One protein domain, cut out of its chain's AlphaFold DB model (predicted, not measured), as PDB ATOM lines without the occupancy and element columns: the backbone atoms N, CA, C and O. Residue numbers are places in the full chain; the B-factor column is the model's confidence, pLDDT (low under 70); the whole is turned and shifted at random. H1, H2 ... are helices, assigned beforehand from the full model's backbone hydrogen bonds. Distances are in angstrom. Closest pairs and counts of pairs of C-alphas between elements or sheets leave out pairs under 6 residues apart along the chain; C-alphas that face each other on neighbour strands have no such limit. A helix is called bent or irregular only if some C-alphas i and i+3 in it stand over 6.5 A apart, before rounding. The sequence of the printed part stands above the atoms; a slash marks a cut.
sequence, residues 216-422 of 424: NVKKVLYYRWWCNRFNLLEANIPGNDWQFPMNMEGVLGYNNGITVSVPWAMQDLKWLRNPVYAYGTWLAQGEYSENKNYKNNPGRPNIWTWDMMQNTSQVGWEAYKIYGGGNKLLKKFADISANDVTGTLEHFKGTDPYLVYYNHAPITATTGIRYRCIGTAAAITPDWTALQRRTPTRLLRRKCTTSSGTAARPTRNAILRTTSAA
ATOM      1  N   ASN A 216      49.513   1.600  52.786       97.19
ATOM      2  CA  ASN A 216      49.338   2.753  53.672       97.19
ATOM      3  C   ASN A 216      50.579   2.961  54.537       97.19
ATOM      4  O   ASN A 216      51.084   4.084  54.631       97.19
ATOM      5  N   VAL A 217      51.108   1.888  55.129       96.81
ATOM      6  CA  VAL A 217      52.353   1.961  55.910       96.81
ATOM      7  C   VAL A 217      53.511   2.382  55.004       96.81
ATOM      8  O   VAL A 217      54.285   3.268  55.372       96.81
ATOM      9  N   LYS A 218      53.587   1.841  53.781       96.25
ATOM     10  CA  LYS A 218      54.599   2.211  52.781       96.25
ATOM     11  C   LYS A 218      54.542   3.703  52.470       96.25
ATOM     12  O   LYS A 218      55.559   4.393  52.563       96.25
ATOM     13  N   LYS A 219      53.347   4.237  52.197       96.19
ATOM     14  CA  LYS A 219      53.135   5.674  51.968       96.19
ATOM     15  C   LYS A 219      53.584   6.521  53.160       96.19
ATOM     16  O   LYS A 219      54.250   7.535  52.955       96.19
ATOM     17  N   VAL A 220      53.254   6.119  54.390       96.44
ATOM     18  CA  VAL A 220      53.674   6.838  55.606       96.44
ATOM     19  C   VAL A 220      55.198   6.839  55.750       96.44
ATOM     20  O   VAL A 220      55.766   7.883  56.068       96.44
ATOM     21  N   LEU A 221      55.883   5.729  55.463       95.38
ATOM     22  CA  LEU A 221      57.349   5.664  55.516       95.38
ATOM     23  C   LEU A 221      58.007   6.613  54.503       95.38
ATOM     24  O   LEU A 221      58.888   7.391  54.873       95.38
ATOM     25  N   TYR A 222      57.541   6.630  53.251       96.69
ATOM     26  CA  TYR A 222      58.037   7.584  52.250       96.69
ATOM     27  C   TYR A 222      57.697   9.038  52.598       96.69
ATOM     28  O   TYR A 222      58.517   9.935  52.385       96.69
ATOM     29  N   TYR A 223      56.533   9.281  53.202       97.00
ATOM     30  CA  TYR A 223      56.182  10.601  53.721       97.00
ATOM     31  C   TYR A 223      57.126  11.042  54.848       97.00
ATOM     32  O   TYR A 223      57.551  12.195  54.860       97.00
ATOM     33  N   ARG A 224      57.539  10.138  55.746       96.19
ATOM     34  CA  ARG A 224      58.532  10.450  56.787       96.19
ATOM     35  C   ARG A 224      59.895  10.827  56.208       96.19
ATOM     36  O   ARG A 224      60.504  11.778  56.694       96.19
ATOM     37  N   TRP A 225      60.353  10.153  55.149       97.38
ATOM     38  CA  TRP A 225      61.570  10.572  54.439       97.38
ATOM     39  C   TRP A 225      61.446  11.985  53.885       97.38
ATOM     40  O   TRP A 225      62.365  12.795  54.037       97.38
ATOM     41  N   TRP A 226      60.286  12.302  53.306       97.75
ATOM     42  CA  TRP A 226      59.999  13.658  52.873       97.75
ATOM     43  C   TRP A 226      60.005  14.651  54.036       97.75
ATOM     44  O   TRP A 226      60.667  15.678  53.923       97.75
ATOM     45  N   CYS A 227      59.364  14.340  55.167       97.19
ATOM     46  CA  CYS A 227      59.373  15.203  56.349       97.19
ATOM     47  C   CYS A 227      60.795  15.491  56.836       97.19
ATOM     48  O   CYS A 227      61.100  16.640  57.144       97.19
ATOM     49  N   ASN A 228      61.665  14.479  56.883       95.94
ATOM     50  CA  ASN A 228      63.049  14.653  57.318       95.94
ATOM     51  C   ASN A 228      63.841  15.567  56.375       95.94
ATOM     52  O   ASN A 228      64.536  16.459  56.854       95.94
ATOM     53  N   ARG A 229      63.697  15.397  55.051       97.56
ATOM     54  CA  ARG A 229      64.343  16.277  54.061       97.56
ATOM     55  C   ARG A 229      63.757  17.689  54.077       97.56
ATOM     56  O   ARG A 229      64.497  18.657  54.010       97.56
ATOM     57  N   PHE A 230      62.434  17.814  54.150       97.81
ATOM     58  CA  PHE A 230      61.743  19.104  54.148       97.81
ATOM     59  C   PHE A 230      62.077  19.938  55.390       97.81
ATOM     60  O   PHE A 230      62.161  21.157  55.307       97.81
ATOM     61  N   ASN A 231      62.300  19.280  56.530       97.12
ATOM     62  CA  ASN A 231      62.724  19.925  57.767       97.12
ATOM     63  C   ASN A 231      64.253  20.017  57.913       97.12
ATOM     64  O   ASN A 231      64.743  20.247  59.012       97.12
ATOM     65  N   LEU A 232      65.020  19.821  56.841       95.69
ATOM     66  CA  LEU A 232      66.471  19.955  56.870       95.69
ATOM     67  C   LEU A 232      66.890  21.363  56.429       95.69
ATOM     68  O   LEU A 232      66.447  21.860  55.395       95.69
ATOM     69  N   LEU A 233      67.786  21.977  57.194       95.50
ATOM     70  CA  LEU A 233      68.477  23.207  56.838       95.50
ATOM     71  C   LEU A 233      69.888  22.883  56.340       95.50
ATOM     72  O   LEU A 233      70.697  22.338  57.084       95.50
ATOM     73  N   GLU A 234      70.194  23.252  55.097       95.75
ATOM     74  CA  GLU A 234      71.516  23.095  54.469       95.75
ATOM     75  C   GLU A 234      72.058  24.462  54.022       95.75
ATOM     76  O   GLU A 234      72.244  24.720  52.835       95.75
ATOM     77  N   ALA A 235      72.242  25.383  54.970       94.19
ATOM     78  CA  ALA A 235      72.565  26.775  54.646       94.19
ATOM     79  C   ALA A 235      74.069  27.045  54.463       94.19
ATOM     80  O   ALA A 235      74.427  28.021  53.813       94.19
ATOM     81  N   ASN A 236      74.935  26.188  55.017       95.56
ATOM     82  CA  ASN A 236      76.396  26.322  54.971       95.56
ATOM     83  C   ASN A 236      76.910  27.691  55.470       95.56
ATOM     84  O   ASN A 236      77.953  28.163  55.021       95.56
ATOM     85  N   ILE A 237      76.184  28.343  56.386       93.06
ATOM     86  CA  ILE A 237      76.545  29.687  56.855       93.06
ATOM     87  C   ILE A 237      77.802  29.585  57.725       93.06
ATOM     88  O   ILE A 237      77.775  28.907  58.754       93.06
ATOM     89  N   PRO A 238      78.910  30.250  57.357       90.12
ATOM     90  CA  PRO A 238      80.166  30.112  58.077       90.12
ATOM     91  C   PRO A 238      80.113  30.755  59.468       90.12
ATOM     92  O   PRO A 238      79.446  31.762  59.698       90.12
ATOM     93  N   GLY A 239      80.895  30.198  60.396       87.25
ATOM     94  CA  GLY A 239      81.128  30.783  61.721       87.25
ATOM     95  C   GLY A 239      80.045  30.509  62.767       87.25
ATOM     96  O   GLY A 239      80.185  30.968  63.897       87.25
ATOM     97  N   ASN A 240      78.997  29.756  62.425       85.38
ATOM     98  CA  ASN A 240      77.974  29.290  63.363       85.38
ATOM     99  C   ASN A 240      77.583  27.831  63.069       85.38
ATOM    100  O   ASN A 240      78.149  27.183  62.192       85.38
ATOM    101  N   ASP A 241      76.642  27.281  63.824       87.56
ATOM    102  CA  ASP A 241      76.209  25.887  63.721       87.56
ATOM    103  C   ASP A 241      75.452  25.548  62.420       87.56
ATOM    104  O   ASP A 241      75.470  24.389  62.000       87.56
ATOM    105  N   TRP A 242      74.892  26.536  61.708       91.56
ATOM    106  CA  TRP A 242      74.268  26.349  60.385       91.56
ATOM    107  C   TRP A 242      75.290  26.155  59.253       91.56
ATOM    108  O   TRP A 242      74.910  26.033  58.083       91.56
ATOM    109  N   GLN A 243      76.585  26.075  59.583       93.62
ATOM    110  CA  GLN A 243      77.624  25.565  58.683       93.62
ATOM    111  C   GLN A 243      77.441  24.067  58.373       93.62
ATOM    112  O   GLN A 243      78.005  23.557  57.406       93.62
ATOM    113  N   PHE A 244      76.658  23.346  59.182       95.12
ATOM    114  CA  PHE A 244      76.359  21.930  58.986       95.12
ATOM    115  C   PHE A 244      74.896  21.724  58.565       95.12
ATOM    116  O   PHE A 244      74.021  22.449  59.040       95.12
ATOM    117  N   PRO A 245      74.590  20.705  57.732       96.06
ATOM    118  CA  PRO A 245      73.219  20.255  57.528       96.06
ATOM    119  C   PRO A 245      72.571  19.893  58.855       96.06
ATOM    120  O   PRO A 245      73.124  19.086  59.597       96.06
ATOM    121  N   MET A 246      71.403  20.445  59.145       93.38
ATOM    122  CA  MET A 246      70.774  20.285  60.449       93.38
ATOM    123  C   MET A 246      69.275  20.081  60.306       93.38
ATOM    124  O   MET A 246      68.594  20.832  59.613       93.38
ATOM    125  N   ASN A 247      68.741  19.060  60.971       94.31
ATOM    126  CA  ASN A 247      67.299  18.910  61.070       94.31
ATOM    127  C   ASN A 247      66.719  19.935  62.051       94.31
ATOM    128  O   ASN A 247      67.199  20.088  63.175       94.31
ATOM    129  N   MET A 248      65.686  20.632  61.599       92.38
ATOM    130  CA  MET A 248      64.975  21.671  62.325       92.38
ATOM    131  C   MET A 248      63.655  21.101  62.837       92.38
ATOM    132  O   MET A 248      62.922  20.443  62.095       92.38
ATOM    133  N   GLU A 249      63.285  21.406  64.077       91.62
ATOM    134  CA  GLU A 249      61.977  21.017  64.598       91.62
ATOM    135  C   GLU A 249      60.876  21.877  63.960       91.62
ATOM    136  O   GLU A 249      60.540  22.970  64.428       91.62
ATOM    137  N   GLY A 250      60.335  21.379  62.849       91.94
ATOM    138  CA  GLY A 250      59.247  22.008  62.115       91.94
ATOM    139  C   GLY A 250      59.663  23.342  61.499       91.94
ATOM    140  O   GLY A 250      59.430  24.393  62.095       91.94
ATOM    141  N   VAL A 251      60.162  23.345  60.263       93.31
ATOM    142  CA  VAL A 251      60.479  24.595  59.532       93.31
ATOM    143  C   VAL A 251      59.237  25.482  59.336       93.31
ATOM    144  O   VAL A 251      59.307  26.714  59.303       93.31
ATOM    145  N   LEU A 252      58.046  24.873  59.326       93.06
ATOM    146  CA  LEU A 252      56.756  25.573  59.329       93.06
ATOM    147  C   LEU A 252      56.211  25.888  60.734       93.06
ATOM    148  O   LEU A 252      55.255  26.642  60.858       93.06
ATOM    149  N   GLY A 253      56.862  25.402  61.787       88.25
ATOM    150  CA  GLY A 253      56.557  25.666  63.192       88.25
ATOM    151  C   GLY A 253      57.642  26.513  63.854       88.25
ATOM    152  O   GLY A 253      57.863  27.660  63.448       88.25
ATOM    153  N   TYR A 254      58.308  25.945  64.865       83.19
ATOM    154  CA  TYR A 254      59.346  26.619  65.650       83.19
ATOM    155  C   TYR A 254      60.591  26.966  64.837       83.19
ATOM    156  O   TYR A 254      61.175  28.019  65.095       83.19
ATOM    157  N   ASN A 255      60.941  26.144  63.842       89.56
ATOM    158  CA  ASN A 255      62.079  26.349  62.949       89.56
ATOM    159  C   ASN A 255      63.395  26.547  63.721       89.56
ATOM    160  O   ASN A 255      64.061  27.568  63.572       89.56
ATOM    161  N   ASN A 256      63.734  25.598  64.599       87.69
ATOM    162  CA  ASN A 256      64.935  25.673  65.430       87.69
ATOM    163  C   ASN A 256      65.518  24.281  65.743       87.69
ATOM    164  O   ASN A 256      64.831  23.270  65.593       87.69
ATOM    165  N   GLY A 257      66.762  24.236  66.223       89.19
ATOM    166  CA  GLY A 257      67.374  23.029  66.783       89.19
ATOM    167  C   GLY A 257      66.938  22.761  68.205       89.19
ATOM    168  O   GLY A 257      67.414  23.430  69.119       89.19
ATOM    169  N   ILE A 258      66.073  21.776  68.408       86.75
ATOM    170  CA  ILE A 258      65.550  21.454  69.733       86.75
ATOM    171  C   ILE A 258      66.178  20.151  70.236       86.75
ATOM    172  O   ILE A 258      66.118  19.110  69.586       86.75
ATOM    173  N   THR A 259      66.781  20.204  71.424       87.44
ATOM    174  CA  THR A 259      67.578  19.136  72.031       87.44
ATOM    175  C   THR A 259      66.885  17.789  72.027       87.44
ATOM    176  O   THR A 259      67.522  16.789  71.708       87.44
ATOM    177  N   VAL A 260      65.597  17.766  72.384       85.50
ATOM    178  CA  VAL A 260      64.837  16.525  72.556       85.50
ATOM    179  C   VAL A 260      64.528  15.841  71.225       85.50
ATOM    180  O   VAL A 260      64.556  14.614  71.148       85.50
ATOM    181  N   SER A 261      64.273  16.610  70.167       89.00
ATOM    182  CA  SER A 261      63.843  16.076  68.873       89.00
ATOM    183  C   SER A 261      65.002  15.779  67.927       89.00
ATOM    184  O   SER A 261      64.864  14.896  67.080       89.00
ATOM    185  N   VAL A 262      66.166  16.414  68.110       91.88
ATOM    186  CA  VAL A 262      67.395  16.091  67.366       91.88
ATOM    187  C   VAL A 262      67.689  14.579  67.326       91.88
ATOM    188  O   VAL A 262      67.795  14.036  66.222       91.88
ATOM    189  N   PRO A 263      67.780  13.845  68.457       91.50
ATOM    190  CA  PRO A 263      68.031  12.408  68.404       91.50
ATOM    191  C   PRO A 263      66.912  11.636  67.704       91.50
ATOM    192  O   PRO A 263      67.190  10.626  67.065       91.50
ATOM    193  N   TRP A 264      65.658  12.085  67.809       91.31
ATOM    194  CA  TRP A 264      64.517  11.425  67.172       91.31
ATOM    195  C   TRP A 264      64.563  11.560  65.655       91.31
ATOM    196  O   TRP A 264      64.353  10.571  64.958       91.31
ATOM    197  N   ALA A 265      64.913  12.741  65.145       94.44
ATOM    198  CA  ALA A 265      65.192  12.925  63.727       94.44
ATOM    199  C   ALA A 265      66.375  12.047  63.295       94.44
ATOM    200  O   ALA A 265      66.293  11.319  62.304       94.44
ATOM    201  N   MET A 266      67.456  12.027  64.083       96.62
ATOM    202  CA  MET A 266      68.629  11.201  63.793       96.62
ATOM    203  C   MET A 266      68.335   9.693  63.738       96.62
ATOM    204  O   MET A 266      69.073   8.977  63.057       96.62
ATOM    205  N   GLN A 267      67.275   9.199  64.396       95.75
ATOM    206  CA  GLN A 267      66.870   7.792  64.276       95.75
ATOM    207  C   GLN A 267      66.528   7.409  62.835       95.75
ATOM    208  O   GLN A 267      66.841   6.289  62.426       95.75
ATOM    209  N   ASP A 268      65.947   8.338  62.076       96.56
ATOM    210  CA  ASP A 268      65.661   8.162  60.656       96.56
ATOM    211  C   ASP A 268      66.877   8.575  59.812       96.56
ATOM    212  O   ASP A 268      67.299   7.831  58.926       96.56
ATOM    213  N   LEU A 269      67.496   9.729  60.102       97.62
ATOM    214  CA  LEU A 269      68.581  10.279  59.272       97.62
ATOM    215  C   LEU A 269      69.801   9.359  59.171       97.62
ATOM    216  O   LEU A 269      70.464   9.367  58.137       97.62
ATOM    217  N   LYS A 270      70.089   8.546  60.199       97.44
ATOM    218  CA  LYS A 270      71.205   7.577  60.180       97.44
ATOM    219  C   LYS A 270      71.043   6.444  59.157       97.44
ATOM    220  O   LYS A 270      71.950   5.629  59.010       97.44
ATOM    221  N   TRP A 271      69.887   6.353  58.505       97.75
ATOM    222  CA  TRP A 271      69.639   5.414  57.415       97.75
ATOM    223  C   TRP A 271      69.728   6.066  56.035       97.75
ATOM    224  O   TRP A 271      69.702   5.351  55.034       97.75
ATOM    225  N   LEU A 272      69.859   7.396  55.956       97.69
ATOM    226  CA  LEU A 272      70.138   8.050  54.682       97.69
ATOM    227  C   LEU A 272      71.523   7.630  54.190       97.69
ATOM    228  O   LEU A 272      72.467   7.534  54.960       97.69
ATOM    229  N   ARG A 273      71.687   7.371  52.899       98.00
ATOM    230  CA  ARG A 273      72.947   6.833  52.363       98.00
ATOM    231  C   ARG A 273      74.112   7.817  52.507       98.00
ATOM    232  O   ARG A 273      75.249   7.382  52.660       98.00
ATOM    233  N   ASN A 274      73.836   9.122  52.490       97.06
ATOM    234  CA  ASN A 274      74.832  10.153  52.746       97.06
ATOM    235  C   ASN A 274      74.935  10.458  54.258       97.06
ATOM    236  O   ASN A 274      73.975  10.975  54.838       97.06
ATOM    237  N   PRO A 275      76.096  10.214  54.902       96.62
ATOM    238  CA  PRO A 275      76.267  10.426  56.340       96.62
ATOM    239  C   PRO A 275      76.163  11.892  56.765       96.62
ATOM    240  O   PRO A 275      75.968  12.160  57.951       96.62
ATOM    241  N   VAL A 276      76.291  12.847  55.832       96.00
ATOM    242  CA  VAL A 276      76.285  14.281  56.149       96.00
ATOM    243  C   VAL A 276      75.005  14.711  56.868       96.00
ATOM    244  O   VAL A 276      75.054  15.605  57.700       96.00
ATOM    245  N   TYR A 277      73.876  14.043  56.624       97.38
ATOM    246  CA  TYR A 277      72.601  14.403  57.242       97.38
ATOM    247  C   TYR A 277      72.533  14.034  58.723       97.38
ATOM    248  O   TYR A 277      72.092  14.837  59.544       97.38
ATOM    249  N   ALA A 278      73.026  12.848  59.085       96.81
ATOM    250  CA  ALA A 278      73.109  12.429  60.480       96.81
ATOM    251  C   ALA A 278      74.270  13.125  61.208       96.81
ATOM    252  O   ALA A 278      74.095  13.645  62.310       96.81
ATOM    253  N   TYR A 279      75.455  13.163  60.589       96.81
ATOM    254  CA  TYR A 279      76.648  13.759  61.195       96.81
ATOM    255  C   TYR A 279      76.579  15.272  61.269       96.81
ATOM    256  O   TYR A 279      77.005  15.825  62.275       96.81
ATOM    257  N   GLY A 280      76.034  15.934  60.250       96.25
ATOM    258  CA  GLY A 280      75.806  17.373  60.263       96.25
ATOM    259  C   GLY A 280      74.863  17.763  61.391       96.25
ATOM    260  O   GLY A 280      75.217  18.614  62.197       96.25
ATOM    261  N   THR A 281      73.733  17.061  61.531       96.25
ATOM    262  CA  THR A 281      72.746  17.354  62.582       96.25
ATOM    263  C   THR A 281      73.365  17.198  63.974       96.25
ATOM    264  O   THR A 281      73.193  18.050  64.844       96.25
ATOM    265  N   TRP A 282      74.147  16.135  64.175       95.50
ATOM    266  CA  TRP A 282      74.885  15.911  65.416       95.50
ATOM    267  C   TRP A 282      75.980  16.964  65.672       95.50
ATOM    268  O   TRP A 282      76.123  17.445  66.798       95.50
ATOM    269  N   LEU A 283      76.753  17.329  64.643       94.38
ATOM    270  CA  LEU A 283      77.817  18.332  64.735       94.38
ATOM    271  C   LEU A 283      77.255  19.719  65.030       94.38
ATOM    272  O   LEU A 283      77.793  20.384  65.910       94.38
ATOM    273  N   ALA A 284      76.171  20.118  64.361       94.50
ATOM    274  CA  ALA A 284      75.469  21.367  64.629       94.50
ATOM    275  C   ALA A 284      75.070  21.443  66.104       94.50
ATOM    276  O   ALA A 284      75.406  22.412  66.782       94.50
ATOM    277  N   GLN A 285      74.475  20.367  66.635       93.38
ATOM    278  CA  GLN A 285      74.127  20.309  68.049       93.38
ATOM    279  C   GLN A 285      75.328  20.403  68.980       93.38
ATOM    280  O   GLN A 285      75.272  21.119  69.980       93.38
ATOM    281  N   GLY A 286      76.420  19.714  68.668       92.38
ATOM    282  CA  GLY A 286      77.657  19.855  69.426       92.38
ATOM    283  C   GLY A 286      78.223  21.275  69.403       92.38
ATOM    284  O   GLY A 286      78.668  21.759  70.443       92.38
ATOM    285  N   GLU A 287      78.175  21.936  68.246       91.88
ATOM    286  CA  GLU A 287      78.705  23.284  68.032       91.88
ATOM    287  C   GLU A 287      77.942  24.314  68.864       91.88
ATOM    288  O   GLU A 287      78.534  24.962  69.729       91.88
ATOM    289  N   TYR A 288      76.615  24.395  68.698       89.94
ATOM    290  CA  TYR A 288      75.824  25.356  69.465       89.94
ATOM    291  C   TYR A 288      75.752  25.006  70.953       89.94
ATOM    292  O   TYR A 288      75.294  25.837  71.726       89.94
ATOM    293  N   SER A 289      76.184  23.810  71.380       90.31
ATOM    294  CA  SER A 289      76.242  23.408  72.794       90.31
ATOM    295  C   SER A 289      77.538  23.807  73.506       90.31
ATOM    296  O   SER A 289      77.624  23.673  74.725       90.31
ATOM    297  N   GLU A 290      78.531  24.343  72.786       89.38
ATOM    298  CA  GLU A 290      79.725  24.993  73.355       89.38
ATOM    299  C   GLU A 290      80.486  24.142  74.395       89.38
ATOM    300  O   GLU A 290      80.893  24.633  75.449       89.38
ATOM    301  N   ASN A 291      80.690  22.850  74.118       87.38
ATOM    302  CA  ASN A 291      81.354  21.909  75.037       87.38
ATOM    303  C   ASN A 291      80.663  21.753  76.412       87.38
ATOM    304  O   ASN A 291      81.327  21.432  77.399       87.38
ATOM    305  N   LYS A 292      79.344  21.957  76.485       88.94
ATOM    306  CA  LYS A 292      78.510  21.671  77.665       88.94
ATOM    307  C   LYS A 292      77.528  20.530  77.368       88.94
ATOM    308  O   LYS A 292      77.682  19.834  76.363       88.94
ATOM    309  N   ASN A 293      76.536  20.330  78.243       87.75
ATOM    310  CA  ASN A 293      75.366  19.516  77.915       87.75
ATOM    311  C   ASN A 293      74.732  19.995  76.615       87.75
ATOM    312  O   ASN A 293      74.744  21.192  76.311       87.75
ATOM    313  N   TYR A 294      74.154  19.063  75.866       89.75
ATOM    314  CA  TYR A 294      73.355  19.434  74.717       89.75
ATOM    315  C   TYR A 294      72.201  20.342  75.152       89.75
ATOM    316  O   TYR A 294      71.467  20.029  76.093       89.75
ATOM    317  N   LYS A 295      72.070  21.472  74.455       87.19
ATOM    318  CA  LYS A 295      71.060  22.508  74.719       87.19
ATOM    319  C   LYS A 295      70.201  22.781  73.495       87.19
ATOM    320  O   LYS A 295      70.404  22.164  72.445       87.19
ATOM    321  N   ASN A 296      69.161  23.593  73.631       86.81
ATOM    322  CA  ASN A 296      68.428  24.063  72.460       86.81
ATOM    323  C   ASN A 296      69.291  25.107  71.755       86.81
ATOM    324  O   ASN A 296      70.023  25.861  72.401       86.81
ATOM    325  N   ASN A 297      69.208  25.154  70.433       83.38
ATOM    326  CA  ASN A 297      69.899  26.166  69.659       83.38
ATOM    327  C   ASN A 297      69.360  27.556  70.061       83.38
ATOM    328  O   ASN A 297      68.154  27.797  69.953       83.38
ATOM    329  N   PRO A 298      70.211  28.482  70.540       67.19
ATOM    330  CA  PRO A 298      69.767  29.810  70.961       67.19
ATOM    331  C   PRO A 298      69.439  30.742  69.781       67.19
ATOM    332  O   PRO A 298      68.980  31.863  70.004       67.19
ATOM    333  N   GLY A 299      69.711  30.308  68.545       63.41
ATOM    334  CA  GLY A 299      69.743  31.110  67.325       63.41
ATOM    335  C   GLY A 299      68.446  31.853  67.043       63.41
ATOM    336  O   GLY A 299      68.499  33.017  66.657       63.41
ATOM    337  N   ARG A 300      67.284  31.252  67.329       71.38
ATOM    338  CA  ARG A 300      65.994  31.943  67.227       71.38
ATOM    339  C   ARG A 300      65.610  32.550  68.585       71.38
ATOM    340  O   ARG A 300      65.302  31.794  69.513       71.38
ATOM    341  N   PRO A 301      65.606  33.891  68.746       69.50
ATOM    342  CA  PRO A 301      65.386  34.498  70.053       69.50
ATOM    343  C   PRO A 301      64.035  34.104  70.656       69.50
ATOM    344  O   PRO A 301      63.024  34.044  69.962       69.50
ATOM    345  N   ASN A 302      64.006  33.880  71.970       68.38
ATOM    346  CA  ASN A 302      62.786  33.607  72.740       68.38
ATOM    347  C   ASN A 302      61.988  32.371  72.270       68.38
ATOM    348  O   ASN A 302      60.777  32.288  72.487       68.38
ATOM    349  N   ILE A 303      62.667  31.392  71.661       69.00
ATOM    350  CA  ILE A 303      62.112  30.072  71.345       69.00
ATOM    351  C   ILE A 303      62.837  29.025  72.166       69.00
ATOM    352  O   ILE A 303      64.041  28.867  72.014       69.00
ATOM    353  N   TRP A 304      62.074  28.329  73.018       64.56
ATOM    354  CA  TRP A 304      62.489  27.172  73.815       64.56
ATOM    355  C   TRP A 304      63.967  27.211  74.234       64.56
ATOM    356  O   TRP A 304      64.808  26.582  73.613       64.56
ATOM    357  N   THR A 305      64.303  27.902  75.320       65.00
ATOM    358  CA  THR A 305      65.699  28.057  75.780       65.00
ATOM    359  C   THR A 305      66.065  27.136  76.950       65.00
ATOM    360  O   THR A 305      66.896  27.499  77.776       65.00
ATOM    361  N   TRP A 306      65.397  25.990  77.079       71.25
ATOM    362  CA  TRP A 306      65.512  25.107  78.240       71.25
ATOM    363  C   TRP A 306      66.192  23.813  77.828       71.25
ATOM    364  O   TRP A 306      65.809  23.217  76.821       71.25
ATOM    365  N   ASP A 307      67.134  23.355  78.638       73.06
ATOM    366  CA  ASP A 307      67.812  22.087  78.410       73.06
ATOM    367  C   ASP A 307      66.858  20.935  78.772       73.06
ATOM    368  O   ASP A 307      66.155  20.977  79.786       73.06
ATOM    369  N   MET A 308      66.789  19.909  77.922       73.88
ATOM    370  CA  MET A 308      65.836  18.797  78.045       73.88
ATOM    371  C   MET A 308      66.532  17.439  77.931       73.88
ATOM    372  O   MET A 308      67.722  17.353  77.627       73.88
ATOM    373  N   MET A 309      65.788  16.355  78.176       79.06
ATOM    374  CA  MET A 309      66.306  15.008  77.948       79.06
ATOM    375  C   MET A 309      66.631  14.767  76.476       79.06
ATOM    376  O   MET A 309      65.910  15.197  75.579       79.06
ATOM    377  N   GLN A 310      67.707  14.025  76.243       85.62
ATOM    378  CA  GLN A 310      68.125  13.586  74.920       85.62
ATOM    379  C   GLN A 310      68.954  12.307  75.020       85.62
ATOM    380  O   GLN A 310      69.421  11.920  76.093       85.62
ATOM    381  N   ASN A 311      69.123  11.649  73.878       87.00
ATOM    382  CA  ASN A 311      70.075  10.561  73.690       87.00
ATOM    383  C   ASN A 311      70.872  10.742  72.384       87.00
ATOM    384  O   ASN A 311      71.211   9.759  71.721       87.00
ATOM    385  N   THR A 312      71.170  11.988  72.000       90.88
ATOM    386  CA  THR A 312      71.840  12.347  70.738       90.88
ATOM    387  C   THR A 312      73.132  11.588  70.564       90.88
ATOM    388  O   THR A 312      73.336  10.965  69.524       90.88
ATOM    389  N   SER A 313      73.995  11.571  71.579       90.00
ATOM    390  CA  SER A 313      75.230  10.813  71.462       90.00
ATOM    391  C   SER A 313      74.951   9.326  71.241       90.00
ATOM    392  O   SER A 313      75.667   8.691  70.481       90.00
ATOM    393  N   GLN A 314      73.909   8.725  71.823       89.12
ATOM    394  CA  GLN A 314      73.633   7.307  71.558       89.12
ATOM    395  C   GLN A 314      73.309   7.087  70.078       89.12
ATOM    396  O   GLN A 314      73.900   6.215  69.439       89.12
ATOM    397  N   VAL A 315      72.411   7.900  69.529       92.81
ATOM    398  CA  VAL A 315      71.997   7.781  68.127       92.81
ATOM    399  C   VAL A 315      73.150   8.135  67.180       92.81
ATOM    400  O   VAL A 315      73.347   7.464  66.170       92.81
ATOM    401  N   GLY A 316      73.983   9.115  67.532       92.31
ATOM    402  CA  GLY A 316      75.200   9.443  66.790       92.31
ATOM    403  C   GLY A 316      76.228   8.307  66.791       92.31
ATOM    404  O   GLY A 316      76.878   8.068  65.776       92.31
ATOM    405  N   TRP A 317      76.328   7.533  67.879       92.31
ATOM    406  CA  TRP A 317      77.171   6.333  67.918       92.31
ATOM    407  C   TRP A 317      76.614   5.233  67.013       92.31
ATOM    408  O   TRP A 317      77.365   4.554  66.313       92.31
ATOM    409  N   GLU A 318      75.294   5.060  66.991       95.12
ATOM    410  CA  GLU A 318      74.637   4.142  66.060       95.12
ATOM    411  C   GLU A 318      74.889   4.541  64.604       95.12
ATOM    412  O   GLU A 318      75.269   3.680  63.814       95.12
ATOM    413  N   ALA A 319      74.789   5.832  64.275       95.62
ATOM    414  CA  ALA A 319      75.177   6.351  62.966       95.62
ATOM    415  C   ALA A 319      76.661   6.067  62.662       95.62
ATOM    416  O   ALA A 319      76.982   5.592  61.575       95.62
ATOM    417  N   TYR A 320      77.567   6.252  63.630       94.75
ATOM    418  CA  TYR A 320      78.985   5.921  63.445       94.75
ATOM    419  C   TYR A 320      79.229   4.448  63.130       94.75
ATOM    420  O   TYR A 320      80.066   4.130  62.288       94.75
ATOM    421  N   LYS A 321      78.479   3.535  63.751       94.44
ATOM    422  CA  LYS A 321      78.559   2.103  63.426       94.44
ATOM    423  C   LYS A 321      78.072   1.782  62.008       94.44
ATOM    424  O   LYS A 321      78.521   0.787  61.451       94.44
ATOM    425  N   ILE A 322      77.178   2.596  61.446       96.50
ATOM    426  CA  ILE A 322      76.677   2.441  60.073       96.50
ATOM    427  C   ILE A 322      77.696   2.987  59.064       96.50
ATOM    428  O   ILE A 322      78.042   2.290  58.113       96.50
ATOM    429  N   TYR A 323      78.197   4.210  59.268       96.75
ATOM    430  CA  TYR A 323      78.987   4.914  58.246       96.75
ATOM    431  C   TYR A 323      80.506   4.918  58.473       96.75
ATOM    432  O   TYR A 323      81.272   5.102  57.528       96.75
ATOM    433  N   GLY A 324      80.974   4.777  59.714       94.94
ATOM    434  CA  GLY A 324      82.379   4.985  60.073       94.94
ATOM    435  C   GLY A 324      82.835   6.448  59.931       94.94
ATOM    436  O   GLY A 324      82.047   7.383  60.043       94.94
ATOM    437  N   GLY A 325      84.135   6.678  59.716       91.44
ATOM    438  CA  GLY A 325      84.702   8.037  59.581       91.44
ATOM    439  C   GLY A 325      86.084   8.243  60.212       91.44
ATOM    440  O   GLY A 325      86.590   9.363  60.280       91.44
ATOM    441  N   GLY A 326      86.714   7.163  60.683       92.19
ATOM    442  CA  GLY A 326      88.091   7.169  61.175       92.19
ATOM    443  C   GLY A 326      88.283   7.862  62.527       92.19
ATOM    444  O   GLY A 326      87.337   8.303  63.184       92.19
ATOM    445  N   ASN A 327      89.545   7.943  62.955       91.44
ATOM    446  CA  ASN A 327      89.902   8.321  64.327       91.44
ATOM    447  C   ASN A 327      89.652   9.795  64.654       91.44
ATOM    448  O   ASN A 327      89.340  10.113  65.797       91.44
ATOM    449  N   LYS A 328      89.792  10.704  63.679       91.00
ATOM    450  CA  LYS A 328      89.572  12.142  63.913       91.00
ATOM    451  C   LYS A 328      88.106  12.423  64.238       91.00
ATOM    452  O   LYS A 328      87.824  13.073  65.242       91.00
ATOM    453  N   LEU A 329      87.191  11.878  63.434       89.88
ATOM    454  CA  LEU A 329      85.759  12.009  63.681       89.88
ATOM    455  C   LEU A 329      85.356  11.288  64.968       89.88
ATOM    456  O   LEU A 329      84.666  11.874  65.794       89.88
ATOM    457  N   LEU A 330      85.858  10.067  65.189       89.12
ATOM    458  CA  LEU A 330      85.592   9.321  66.423       89.12
ATOM    459  C   LEU A 330      86.056  10.078  67.672       89.12
ATOM    460  O   LEU A 330      85.371  10.063  68.691       89.12
ATOM    461  N   LYS A 331      87.206  10.757  67.601       89.31
ATOM    462  CA  LYS A 331      87.692  11.596  68.696       89.31
ATOM    463  C   LYS A 331      86.766  12.785  68.941       89.31
ATOM    464  O   LYS A 331      86.367  12.982  70.081       89.31
ATOM    465  N   LYS A 332      86.387  13.535  67.899       89.31
ATOM    466  CA  LYS A 332      85.428  14.648  68.030       89.31
ATOM    467  C   LYS A 332      84.109  14.154  68.635       89.31
ATOM    468  O   LYS A 332      83.561  14.797  69.521       89.31
ATOM    469  N   PHE A 333      83.657  12.978  68.212       89.38
ATOM    470  CA  PHE A 333      82.472  12.323  68.742       89.38
ATOM    471  C   PHE A 333      82.572  11.991  70.231       89.38
ATOM    472  O   PHE A 333      81.669  12.323  71.005       89.38
ATOM    473  N   ALA A 334      83.685  11.386  70.641       88.50
ATOM    474  CA  ALA A 334      83.959  11.089  72.038       88.50
ATOM    475  C   ALA A 334      84.067  12.364  72.889       88.50
ATOM    476  O   ALA A 334      83.508  12.398  73.980       88.50
ATOM    477  N   ASP A 335      84.730  13.407  72.381       89.56
ATOM    478  CA  ASP A 335      84.936  14.666  73.103       89.56
ATOM    479  C   ASP A 335      83.596  15.386  73.357       89.56
ATOM    480  O   ASP A 335      83.285  15.707  74.501       89.56
ATOM    481  N   ILE A 336      82.754  15.566  72.327       89.94
ATOM    482  CA  ILE A 336      81.433  16.206  72.487       89.94
ATOM    483  C   ILE A 336      80.528  15.364  73.396       89.94
ATOM    484  O   ILE A 336      79.873  15.905  74.279       89.94
ATOM    485  N   SER A 337      80.528  14.037  73.233       90.19
ATOM    486  CA  SER A 337      79.717  13.149  74.077       90.19
ATOM    487  C   SER A 337      80.158  13.155  75.543       90.19
ATOM    488  O   SER A 337      79.327  13.048  76.439       90.19
ATOM    489  N   ALA A 338      81.464  13.249  75.808       87.44
ATOM    490  CA  ALA A 338      81.979  13.340  77.170       87.44
ATOM    491  C   ALA A 338      81.545  14.654  77.827       87.44
ATOM    492  O   ALA A 338      81.039  14.619  78.947       87.44
ATOM    493  N   ASN A 339      81.683  15.767  77.098       89.25
ATOM    494  CA  ASN A 339      81.225  17.082  77.536       89.25
ATOM    495  C   ASN A 339      79.721  17.084  77.838       89.25
ATOM    496  O   ASN A 339      79.317  17.610  78.874       89.25
ATOM    497  N   ASP A 340      78.916  16.438  76.987       89.25
ATOM    498  CA  ASP A 340      77.473  16.332  77.189       89.25
ATOM    499  C   ASP A 340      77.120  15.602  78.491       89.25
ATOM    500  O   ASP A 340      76.368  16.112  79.321       89.25
ATOM    501  N   VAL A 341      77.711  14.425  78.706       86.12
ATOM    502  CA  VAL A 341      77.470  13.614  79.907       86.12
ATOM    503  C   VAL A 341      77.870  14.368  81.171       86.12
ATOM    504  O   VAL A 341      77.089  14.426  82.122       86.12
ATOM    505  N   THR A 342      79.071  14.953  81.199       87.62
ATOM    506  CA  THR A 342      79.528  15.701  82.377       87.62
ATOM    507  C   THR A 342      78.698  16.959  82.596       87.62
ATOM    508  O   THR A 342      78.315  17.239  83.728       87.62
ATOM    509  N   GLY A 343      78.361  17.675  81.521       88.69
ATOM    510  CA  GLY A 343      77.529  18.871  81.592       88.69
ATOM    511  C   GLY A 343      76.123  18.562  82.089       88.69
ATOM    512  O   GLY A 343      75.581  19.322  82.878       88.69
ATOM    513  N   THR A 344      75.542  17.432  81.682       85.81
ATOM    514  CA  THR A 344      74.178  17.047  82.065       85.81
ATOM    515  C   THR A 344      74.118  16.680  83.546       85.81
ATOM    516  O   THR A 344      73.193  17.096  84.239       85.81
ATOM    517  N   LEU A 345      75.116  15.948  84.055       85.00
ATOM    518  CA  LEU A 345      75.219  15.630  85.484       85.00
ATOM    519  C   LEU A 345      75.432  16.883  86.345       85.00
ATOM    520  O   LEU A 345      74.898  16.953  87.449       85.00
ATOM    521  N   GLU A 346      76.186  17.863  85.845       88.19
ATOM    522  CA  GLU A 346      76.385  19.156  86.510       88.19
ATOM    523  C   GLU A 346      75.091  19.993  86.500       88.19
ATOM    524  O   GLU A 346      74.672  20.505  87.538       88.19
ATOM    525  N   HIS A 347      74.438  20.104  85.339       85.69
ATOM    526  CA  HIS A 347      73.272  20.962  85.116       85.69
ATOM    527  C   HIS A 347      72.017  20.447  85.832       85.69
ATOM    528  O   HIS A 347      71.310  21.210  86.486       85.69
ATOM    529  N   PHE A 348      71.753  19.143  85.746       82.06
ATOM    530  CA  PHE A 348      70.592  18.482  86.355       82.06
ATOM    531  C   PHE A 348      70.967  17.721  87.628       82.06
ATOM    532  O   PHE A 348      70.417  16.655  87.928       82.06
ATOM    533  N   LYS A 349      71.950  18.245  88.360       84.25
ATOM    534  CA  LYS A 349      72.459  17.645  89.588       84.25
ATOM    535  C   LYS A 349      71.354  17.518  90.633       84.25
ATOM    536  O   LYS A 349      70.618  18.464  90.905       84.25
ATOM    537  N   GLY A 350      71.298  16.364  91.288       80.81
ATOM    538  CA  GLY A 350      70.480  16.166  92.480       80.81
ATOM    539  C   GLY A 350      71.263  15.512  93.605       80.81
ATOM    540  O   GLY A 350      72.455  15.761  93.786       80.81
ATOM    541  N   THR A 351      70.570  14.696  94.396       83.25
ATOM    542  CA  THR A 351      71.136  14.078  95.601       83.25
ATOM    543  C   THR A 351      72.082  12.919  95.297       83.25
ATOM    544  O   THR A 351      73.050  12.723  96.027       83.25
ATOM    545  N   ASP A 352      71.838  12.173  94.219       79.50
ATOM    546  CA  ASP A 352      72.766  11.173  93.697       79.50
ATOM    547  C   ASP A 352      73.588  11.795  92.551       79.50
ATOM    548  O   ASP A 352      73.006  12.184  91.535       79.50
ATOM    549  N   PRO A 353      74.928  11.886  92.669       76.69
ATOM    550  CA  PRO A 353      75.780  12.507  91.653       76.69
ATOM    551  C   PRO A 353      75.845  11.724  90.331       76.69
ATOM    552  O   PRO A 353      76.482  12.181  89.383       76.69
ATOM    553  N   TYR A 354      75.223  10.545  90.256       78.06
ATOM    554  CA  TYR A 354      75.183   9.703  89.062       78.06
ATOM    555  C   TYR A 354      73.805   9.654  88.393       78.06
ATOM    556  O   TYR A 354      73.646   8.917  87.413       78.06
ATOM    557  N   LEU A 355      72.822  10.400  88.910       76.62
ATOM    558  CA  LEU A 355      71.470  10.497  88.362       76.62
ATOM    559  C   LEU A 355      71.154  11.927  87.916       76.62
ATOM    560  O   LEU A 355      71.671  12.900  88.454       76.62
ATOM    561  N   VAL A 356      70.266  12.025  86.928       78.50
ATOM    562  CA  VAL A 356      69.767  13.286  86.368       78.50
ATOM    563  C   VAL A 356      68.406  13.591  86.975       78.50
ATOM    564  O   VAL A 356      67.524  12.728  87.014       78.50
ATOM    565  N   TYR A 357      68.233  14.828  87.433       77.94
ATOM    566  CA  TYR A 357      67.029  15.294  88.103       77.94
ATOM    567  C   TYR A 357      66.404  16.440  87.311       77.94
ATOM    568  O   TYR A 357      66.921  17.553  87.285       77.94
ATOM    569  N   TYR A 358      65.253  16.175  86.697       75.19
ATOM    570  CA  TYR A 358      64.441  17.210  86.066       75.19
ATOM    571  C   TYR A 358      63.453  17.769  87.089       75.19
ATOM    572  O   TYR A 358      62.641  17.035  87.650       75.19
ATOM    573  N   ASN A 359      63.510  19.074  87.327       66.62
ATOM    574  CA  ASN A 359      62.626  19.784  88.257       66.62
ATOM    575  C   ASN A 359      61.726  20.813  87.551       66.62
ATOM    576  O   ASN A 359      61.034  21.585  88.211       66.62
ATOM    577  N   HIS A 360      61.704  20.807  86.216       65.38
ATOM    578  CA  HIS A 360      60.924  21.740  85.415       65.38
ATOM    579  C   HIS A 360      59.605  21.112  84.938       65.38
ATOM    580  O   HIS A 360      59.607  20.111  84.221       65.38
ATOM    581  N   ALA A 361      58.472  21.703  85.327       54.88
ATOM    582  CA  ALA A 361      57.138  21.116  85.153       54.88
ATOM    583  C   ALA A 361      56.741  20.779  83.692       54.88
ATOM    584  O   ALA A 361      56.163  19.713  83.478       54.88
ATOM    585  N   PRO A 362      57.080  21.593  82.673       56.56
ATOM    586  CA  PRO A 362      56.919  21.237  81.258       56.56
ATOM    587  C   PRO A 362      57.697  20.000  80.785       56.56
ATOM    588  O   PRO A 362      57.320  19.408  79.781       56.56
ATOM    589  N   ILE A 363      58.767  19.600  81.483       58.19
ATOM    590  CA  ILE A 363      59.573  18.410  81.149       58.19
ATOM    591  C   ILE A 363      59.017  17.161  81.852       58.19
ATOM    592  O   ILE A 363      59.130  16.047  81.345       58.19
ATOM    593  N   THR A 364      58.404  17.333  83.025       52.75
ATOM    594  CA  THR A 364      57.988  16.224  83.895       52.75
ATOM    595  C   THR A 364      56.483  15.965  83.923       52.75
ATOM    596  O   THR A 364      56.077  14.947  84.467       52.75
ATOM    597  N   ALA A 365      55.661  16.841  83.332       38.22
ATOM    598  CA  ALA A 365      54.198  16.804  83.406       38.22
ATOM    599  C   ALA A 365      53.689  16.682  84.862       38.22
ATOM    600  O   ALA A 365      53.384  15.600  85.351       38.22
ATOM    601  N   THR A 366      53.593  17.808  85.583       30.22
ATOM    602  CA  THR A 366      52.990  17.974  86.939       30.22
ATOM    603  C   THR A 366      53.447  17.048  88.082       30.22
ATOM    604  O   THR A 366      53.067  17.270  89.226       30.22
ATOM    605  N   THR A 367      54.313  16.069  87.845       31.27
ATOM    606  CA  THR A 367      54.874  15.174  88.864       31.27
ATOM    607  C   THR A 367      56.350  15.009  88.541       31.27
ATOM    608  O   THR A 367      56.679  14.677  87.418       31.27
ATOM    609  N   GLY A 368      57.281  15.324  89.442       37.75
ATOM    610  CA  GLY A 368      58.714  15.202  89.143       37.75
ATOM    611  C   GLY A 368      59.090  13.768  88.746       37.75
ATOM    612  O   GLY A 368      59.164  12.895  89.607       37.75
ATOM    613  N   ILE A 369      59.328  13.515  87.456       42.47
ATOM    614  CA  ILE A 369      59.708  12.194  86.938       42.47
ATOM    615  C   ILE A 369      61.236  12.077  86.933       42.47
ATOM    616  O   ILE A 369      61.944  12.930  86.395       42.47
ATOM    617  N   ARG A 370      61.758  10.992  87.522       42.53
ATOM    618  CA  ARG A 370      63.185  10.634  87.466       42.53
ATOM    619  C   ARG A 370      63.455   9.904  86.155       42.53
ATOM    620  O   ARG A 370      62.886   8.840  85.925       42.53
ATOM    621  N   TYR A 371      64.342  10.437  85.324       44.84
ATOM    622  CA  TYR A 371      64.711   9.805  84.060       44.84
ATOM    623  C   TYR A 371      66.113   9.198  84.111       44.84
ATOM    624  O   TYR A 371      67.007   9.625  84.840       44.84
ATOM    625  N   ARG A 372      66.291   8.163  83.292       37.19
ATOM    626  CA  ARG A 372      67.572   7.519  83.017       37.19
ATOM    627  C   ARG A 372      68.497   8.521  82.327       37.19
ATOM    628  O   ARG A 372      68.157   9.017  81.259       37.19
ATOM    629  N   CYS A 373      69.696   8.736  82.861       37.12
ATOM    630  CA  CYS A 373      70.769   9.346  82.082       37.12
ATOM    631  C   CYS A 373      71.199   8.320  81.019       37.12
ATOM    632  O   CYS A 373      71.954   7.389  81.314       37.12
ATOM    633  N   ILE A 374      70.677   8.418  79.794       39.28
ATOM    634  CA  ILE A 374      71.143   7.595  78.668       39.28
ATOM    635  C   ILE A 374      72.376   8.281  78.069       39.28
ATOM    636  O   ILE A 374      72.389   8.740  76.936       39.28
ATOM    637  N   GLY A 375      73.425   8.382  78.885       36.88
ATOM    638  CA  GLY A 375      74.732   8.849  78.450       36.88
ATOM    639  C   GLY A 375      75.481   7.728  77.731       36.88
ATOM    640  O   GLY A 375      75.662   6.626  78.259       36.88
ATOM    641  N   THR A 376      75.977   8.020  76.536       38.72
ATOM    642  CA  THR A 376      76.842   7.163  75.703       38.72
ATOM    643  C   THR A 376      78.081   6.623  76.387       38.72
ATOM    644  O   THR A 376      78.639   5.635  75.908       38.72
ATOM    645  N   ALA A 377      78.523   7.222  77.495       32.16
ATOM    646  CA  ALA A 377      79.689   6.746  78.227       32.16
ATOM    647  C   ALA A 377      79.592   5.244  78.559       32.16
ATOM    648  O   ALA A 377      80.622   4.577  78.584       32.16
ATOM    649  N   ALA A 378      78.377   4.694  78.728       31.25
ATOM    650  CA  ALA A 378      78.130   3.271  78.989       31.25
ATOM    651  C   ALA A 378      78.148   2.358  77.751       31.25
ATOM    652  O   ALA A 378      78.461   1.175  77.879       31.25
ATOM    653  N   ALA A 379      77.809   2.882  76.571       31.14
ATOM    654  CA  ALA A 379      77.759   2.116  75.322       31.14
ATOM    655  C   ALA A 379      79.083   2.180  74.545       31.14
ATOM    656  O   ALA A 379      79.451   1.219  73.878       31.14
ATOM    657  N   ILE A 380      79.819   3.290  74.661       31.20
ATOM    658  CA  ILE A 380      81.095   3.499  73.968       31.20
ATOM    659  C   ILE A 380      82.241   2.772  74.689       31.20
ATOM    660  O   ILE A 380      83.147   2.274  74.033       31.20
ATOM    661  N   THR A 381      82.225   2.656  76.024       33.91
ATOM    662  CA  THR A 381      83.365   2.099  76.786       33.91
ATOM    663  C   THR A 381      83.778   0.672  76.394       33.91
ATOM    664  O   THR A 381      84.987   0.457  76.243       33.91
ATOM    665  N   PRO A 382      82.861  -0.302  76.207       31.17
ATOM    666  CA  PRO A 382      83.234  -1.662  75.815       31.17
ATOM    667  C   PRO A 382      83.807  -1.727  74.393       31.17
ATOM    668  O   PRO A 382      84.826  -2.381  74.176       31.17
ATOM    669  N   ASP A 383      83.211  -0.995  73.445       33.75
ATOM    670  CA  ASP A 383      83.646  -0.982  72.042       33.75
ATOM    671  C   ASP A 383      84.953  -0.206  71.844       33.75
ATOM    672  O   ASP A 383      85.817  -0.639  71.086       33.75
ATOM    673  N   TRP A 384      85.179   0.885  72.584       30.64
ATOM    674  CA  TRP A 384      86.429   1.652  72.526       30.64
ATOM    675  C   TRP A 384      87.613   0.865  73.109       30.64
ATOM    676  O   TRP A 384      88.705   0.860  72.537       30.64
ATOM    677  N   THR A 385      87.397   0.115  74.202       30.70
ATOM    678  CA  THR A 385      88.420  -0.807  74.738       30.70
ATOM    679  C   THR A 385      88.613  -2.064  73.885       30.70
ATOM    680  O   THR A 385      89.689  -2.662  73.949       30.70
ATOM    681  N   ALA A 386      87.625  -2.475  73.086       29.59
ATOM    682  CA  ALA A 386      87.768  -3.553  72.104       29.59
ATOM    683  C   ALA A 386      88.511  -3.088  70.836       29.59
ATOM    684  O   ALA A 386      89.374  -3.816  70.343       29.59
ATOM    685  N   LEU A 387      88.259  -1.861  70.359       31.34
ATOM    686  CA  LEU A 387      88.975  -1.253  69.231       31.34
ATOM    687  C   LEU A 387      90.455  -1.020  69.568       31.34
ATOM    688  O   LEU A 387      91.323  -1.387  68.784       31.34
ATOM    689  N   GLN A 388      90.765  -0.517  70.770       28.92
ATOM    690  CA  GLN A 388      92.152  -0.378  71.242       28.92
ATOM    691  C   GLN A 388      92.923  -1.709  71.297       28.92
ATOM    692  O   GLN A 388      94.145  -1.705  71.177       28.92
ATOM    693  N   ARG A 389      92.232  -2.843  71.484       30.03
ATOM    694  CA  ARG A 389      92.853  -4.180  71.520       30.03
ATOM    695  C   ARG A 389      93.063  -4.797  70.138       30.03
ATOM    696  O   ARG A 389      93.860  -5.724  70.026       30.03
ATOM    697  N   ARG A 390      92.358  -4.322  69.105       29.09
ATOM    698  CA  ARG A 390      92.381  -4.898  67.747       29.09
ATOM    699  C   ARG A 390      93.262  -4.137  66.753       29.09
ATOM    700  O   ARG A 390      93.433  -4.620  65.642       29.09
ATOM    701  N   THR A 391      93.856  -3.005  67.137       25.36
ATOM    702  CA  THR A 391      94.768  -2.229  66.279       25.36
ATOM    703  C   THR A 391      96.228  -2.639  66.521       25.36
ATOM    704  O   THR A 391      96.784  -2.310  67.574       25.36
ATOM    705  N   PRO A 392      96.902  -3.327  65.582       26.03
ATOM    706  CA  PRO A 392      98.288  -3.729  65.752       26.03
ATOM    707  C   PRO A 392      99.215  -2.601  65.289       26.03
ATOM    708  O   PRO A 392      99.818  -2.692  64.227       26.03
ATOM    709  N   THR A 393      99.339  -1.508  66.053       23.64
ATOM    710  CA  THR A 393     100.557  -0.672  66.002       23.64
ATOM    711  C   THR A 393     100.669   0.327  67.155       23.64
ATOM    712  O   THR A 393      99.732   1.004  67.561       23.64
ATOM    713  N   ARG A 394     101.900   0.406  67.657       25.67
ATOM    714  CA  ARG A 394     102.462   1.072  68.843       25.67
ATOM    715  C   ARG A 394     102.343   2.611  68.929       25.67
ATOM    716  O   ARG A 394     103.143   3.223  69.634       25.67
ATOM    717  N   LEU A 395     101.396   3.260  68.256       25.47
ATOM    718  CA  LEU A 395     101.263   4.725  68.247       25.47
ATOM    719  C   LEU A 395     100.070   5.172  69.101       25.47
ATOM    720  O   LEU A 395      98.947   4.773  68.836       25.47
ATOM    721  N   LEU A 396     100.334   6.036  70.091       26.06
ATOM    722  CA  LEU A 396      99.423   6.573  71.129       26.06
ATOM    723  C   LEU A 396      99.442   5.851  72.490       26.06
ATOM    724  O   LEU A 396      98.425   5.721  73.165       26.06
ATOM    725  N   ARG A 397     100.637   5.512  72.994       24.50
ATOM    726  CA  ARG A 397     100.886   5.541  74.449       24.50
ATOM    727  C   ARG A 397     101.225   6.971  74.885       24.50
ATOM    728  O   ARG A 397     102.380   7.297  75.138       24.50
ATOM    729  N   ARG A 398     100.216   7.835  74.994       24.55
ATOM    730  CA  ARG A 398     100.265   8.987  75.910       24.55
ATOM    731  C   ARG A 398      99.065   8.883  76.840       24.55
ATOM    732  O   ARG A 398      97.958   8.619  76.391       24.55
ATOM    733  N   LYS A 399      99.345   9.005  78.140       25.77
ATOM    734  CA  LYS A 399      98.410   8.913  79.264       25.77
ATOM    735  C   LYS A 399      97.220   9.864  79.050       25.77
ATOM    736  O   LYS A 399      97.300  11.021  79.439       25.77
ATOM    737  N   CYS A 400      96.133   9.373  78.463       22.89
ATOM    738  CA  CYS A 400      94.807   9.947  78.657       22.89
ATOM    739  C   CYS A 400      94.039   9.002  79.576       22.89
ATOM    740  O   CYS A 400      93.887   7.813  79.306       22.89
ATOM    741  N   THR A 401      93.666   9.569  80.711       28.11
ATOM    742  CA  THR A 401      92.833   9.063  81.794       28.11
ATOM    743  C   THR A 401      91.792   8.024  81.370       28.11
ATOM    744  O   THR A 401      90.725   8.332  80.853       28.11
ATOM    745  N   THR A 402      92.049   6.772  81.738       27.25
ATOM    746  CA  THR A 402      91.059   5.688  81.838       27.25
ATOM    747  C   THR A 402      90.011   5.920  82.944       27.25
ATOM    748  O   THR A 402      89.229   5.021  83.236       27.25
ATOM    749  N   SER A 403      89.973   7.101  83.573       25.23
ATOM    750  CA  SER A 403      89.107   7.435  84.713       25.23
ATOM    751  C   SER A 403      87.773   8.102  84.348       25.23
ATOM    752  O   SER A 403      86.943   8.293  85.232       25.23
ATOM    753  N   SER A 404      87.516   8.445  83.079       35.22
ATOM    754  CA  SER A 404      86.213   8.997  82.651       35.22
ATOM    755  C   SER A 404      85.232   7.926  82.154       35.22
ATOM    756  O   SER A 404      84.021   8.094  82.260       35.22
ATOM    757  N   GLY A 405      85.728   6.766  81.702       33.53
ATOM    758  CA  GLY A 405      84.893   5.612  81.334       33.53
ATOM    759  C   GLY A 405      84.204   4.931  82.526       33.53
ATOM    760  O   GLY A 405      83.290   4.125  82.357       33.53
ATOM    761  N   THR A 406      84.612   5.265  83.749       37.09
ATOM    762  CA  THR A 406      84.044   4.731  84.987       37.09
ATOM    763  C   THR A 406      82.700   5.329  85.370       37.09
ATOM    764  O   THR A 406      82.084   4.732  86.233       37.09
ATOM    765  N   ALA A 407      82.197   6.409  84.760       41.22
ATOM    766  CA  ALA A 407      80.905   7.010  85.143       41.22
ATOM    767  C   ALA A 407      79.683   6.118  84.821       41.22
ATOM    768  O   ALA A 407      78.686   6.123  85.535       41.22
ATOM    769  N   ALA A 408      79.784   5.265  83.799       43.91
ATOM    770  CA  ALA A 408      78.696   4.391  83.359       43.91
ATOM    771  C   ALA A 408      78.265   3.331  84.391       43.91
ATOM    772  O   ALA A 408      77.085   2.989  84.509       43.91
ATOM    773  N   ARG A 409      79.236   2.767  85.118       44.34
ATOM    774  CA  ARG A 409      79.017   1.650  86.048       44.34
ATOM    775  C   ARG A 409      78.347   2.109  87.360       44.34
ATOM    776  O   ARG A 409      77.381   1.460  87.756       44.34
ATOM    777  N   PRO A 410      78.763   3.225  87.992       51.28
ATOM    778  CA  PRO A 410      78.045   3.899  89.068       51.28
ATOM    779  C   PRO A 410      76.630   4.314  88.673       51.28
ATOM    780  O   PRO A 410      75.717   3.955  89.403       51.28
ATOM    781  N   THR A 411      76.409   4.936  87.504       49.72
ATOM    782  CA  THR A 411      75.050   5.297  87.044       49.72
ATOM    783  C   THR A 411      74.144   4.071  86.922       49.72
ATOM    784  O   THR A 411      73.038   4.058  87.458       49.72
ATOM    785  N   ARG A 412      74.615   2.987  86.288       49.53
ATOM    786  CA  ARG A 412      73.847   1.731  86.198       49.53
ATOM    787  C   ARG A 412      73.527   1.150  87.581       49.53
ATOM    788  O   ARG A 412      72.413   0.680  87.800       49.53
ATOM    789  N   ASN A 413      74.485   1.180  88.504       49.00
ATOM    790  CA  ASN A 413      74.309   0.657  89.857       49.00
ATOM    791  C   ASN A 413      73.379   1.532  90.716       49.00
ATOM    792  O   ASN A 413      72.576   0.981  91.465       49.00
ATOM    793  N   ALA A 414      73.451   2.859  90.595       48.53
ATOM    794  CA  ALA A 414      72.551   3.806  91.257       48.53
ATOM    795  C   ALA A 414      71.090   3.583  90.833       48.53
ATOM    796  O   ALA A 414      70.189   3.542  91.671       48.53
ATOM    797  N   ILE A 415      70.859   3.331  89.540       50.91
ATOM    798  CA  ILE A 415      69.529   2.999  89.002       50.91
ATOM    799  C   ILE A 415      69.018   1.681  89.576       50.91
ATOM    800  O   ILE A 415      67.899   1.631  90.079       50.91
ATOM    801  N   LEU A 416      69.826   0.615  89.517       45.78
ATOM    802  CA  LEU A 416      69.418  -0.692  90.036       45.78
ATOM    803  C   LEU A 416      69.050  -0.606  91.520       45.78
ATOM    804  O   LEU A 416      68.048  -1.184  91.910       45.78
ATOM    805  N   ARG A 417      69.792   0.182  92.313       52.41
ATOM    806  CA  ARG A 417      69.510   0.413  93.740       52.41
ATOM    807  C   ARG A 417      68.225   1.208  93.987       52.41
ATOM    808  O   ARG A 417      67.487   0.888  94.913       52.41
ATOM    809  N   THR A 418      67.955   2.233  93.181       46.22
ATOM    810  CA  THR A 418      66.765   3.090  93.336       46.22
ATOM    811  C   THR A 418      65.487   2.444  92.801       46.22
ATOM    812  O   THR A 418      64.424   2.665  93.371       46.22
ATOM    813  N   THR A 419      65.572   1.598  91.769       39.81
ATOM    814  CA  THR A 419      64.423   0.819  91.263       39.81
ATOM    815  C   THR A 419      64.053  -0.343  92.181       39.81
ATOM    816  O   THR A 419      62.868  -0.585  92.383       39.81
ATOM    817  N   SER A 420      65.024  -0.993  92.834       34.62
ATOM    818  CA  SER A 420      64.733  -1.983  93.885       34.62
ATOM    819  C   SER A 420      64.120  -1.384  95.159       34.62
ATOM    820  O   SER A 420      63.551  -2.125  95.946       34.62
ATOM    821  N   ALA A 421      64.206  -0.065  95.360       32.12
ATOM    822  CA  ALA A 421      63.565   0.638  96.477       32.12
ATOM    823  C   ALA A 421      62.162   1.188  96.139       32.12
ATOM    824  O   ALA A 421      61.492   1.706  97.023       32.12
ATOM    825  N   ALA A 422      61.727   1.104  94.874       29.53
ATOM    826  CA  ALA A 422      60.411   1.558  94.405       29.53
ATOM    827  C   ALA A 422      59.448   0.395  94.089       29.53
ATOM    828  O   ALA A 422      58.325   0.623  93.651       29.53
TER     829      ALA A 422
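What this domain is: This is residues 216 to 422 of the 424 residues of an uncharacterized protein of Paenibacillus sp. P1XP2 (UniProt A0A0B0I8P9). Short helices H2, H3 and H4 pack together as the core, the longest helix, H5, runs beside H3 and H4, and H7 and H8 meet near their first residues beyond H5 and run opposite ways from there. Residues 216 to 223 of H1 stick out at one end, while residues 386 to 401 and 416 to 422 stick out on the side of H7 and H8. The printed part has 207 residues with eight named helices, H1 to H8 in order, and no named strand; its class is all helix, though under half of its residues are in named elements. It is compact, with a radius of gyration of the C-alphas of 18.2 A and spans of 51 by 45 by 40 A.

Where its parts are: Find C-alpha 216 at (49.338, 2.753, 53.672); from there H1 runs 20.5 A through residues 216 to 230. Next come H2, residues 262 to 269, H3, residues 276 to 288, and H4, residues 312 to 323. H5, residues 326 to 347, runs 31.4 A from C-alpha 326 at (88.091, 7.169, 61.175). H6 is residues 361 to 364. H7, residues 377 to 390, spans 20.2 A and H8, residues 405 to 419, spans 23.3 A, ending at (64.423, 0.819, 91.263). H7 and H8 are only just irregular: C-alphas 379 and 382 are 6.7 A apart, and C-alphas 405 and 408 are 6.6 A apart.

How they stand to each other: Begin at H2, the hub, which touches three helices. H1 touches it with residues 225 to 228 alone, at a steep tilt of 60 degrees; the closest C-alphas, of Asn 228 and Ala 265, are 7.0 A apart. H2 and H3 form a helical hairpin, closest at the C-alphas of Leu 269 and Ala 278, 5.2 A. H4 touches H2 with residues 312 to 316 alone, closest at the C-alphas of Pro 263 and Thr 312, 4.5 A. H3, H4 and H5 are an up-and-down bundle, each running against the one before; H4 and H5 are close but not clearly touching, closest at the C-alphas of Ser 313 and Ser 337, 5.7 A. H5 and H7 only just touch, with 3 pairs of C-alphas within 8 A, the closest those of Ala 338 and Ala 377, 7.1 A. H7 and H8 form a helical hairpin, closest at the C-alphas of Ala 378 and Ala 408, 4.5 A. H6 touches no helix. Every O i to N i+4 pair is within hydrogen-bond range in H1, H3, H4 and H5, against 3 of 4 in H2, 6 of 10 in H7 and 9 of 11 in H8; H6 is too short for such a pair.

The domain as a whole: The two C-alphas farthest apart, of Asn 216 and Arg 398, are 55.9 A apart. The printed part has no cut. The links H1 to H2, H3 to H4, H5 to H6, H6 to H7 and H7 to H8 are long. The mean pLDDT of the printed part is 73.3; residues 298 to 299, 301 to 305 and 359 to 422 are under 70.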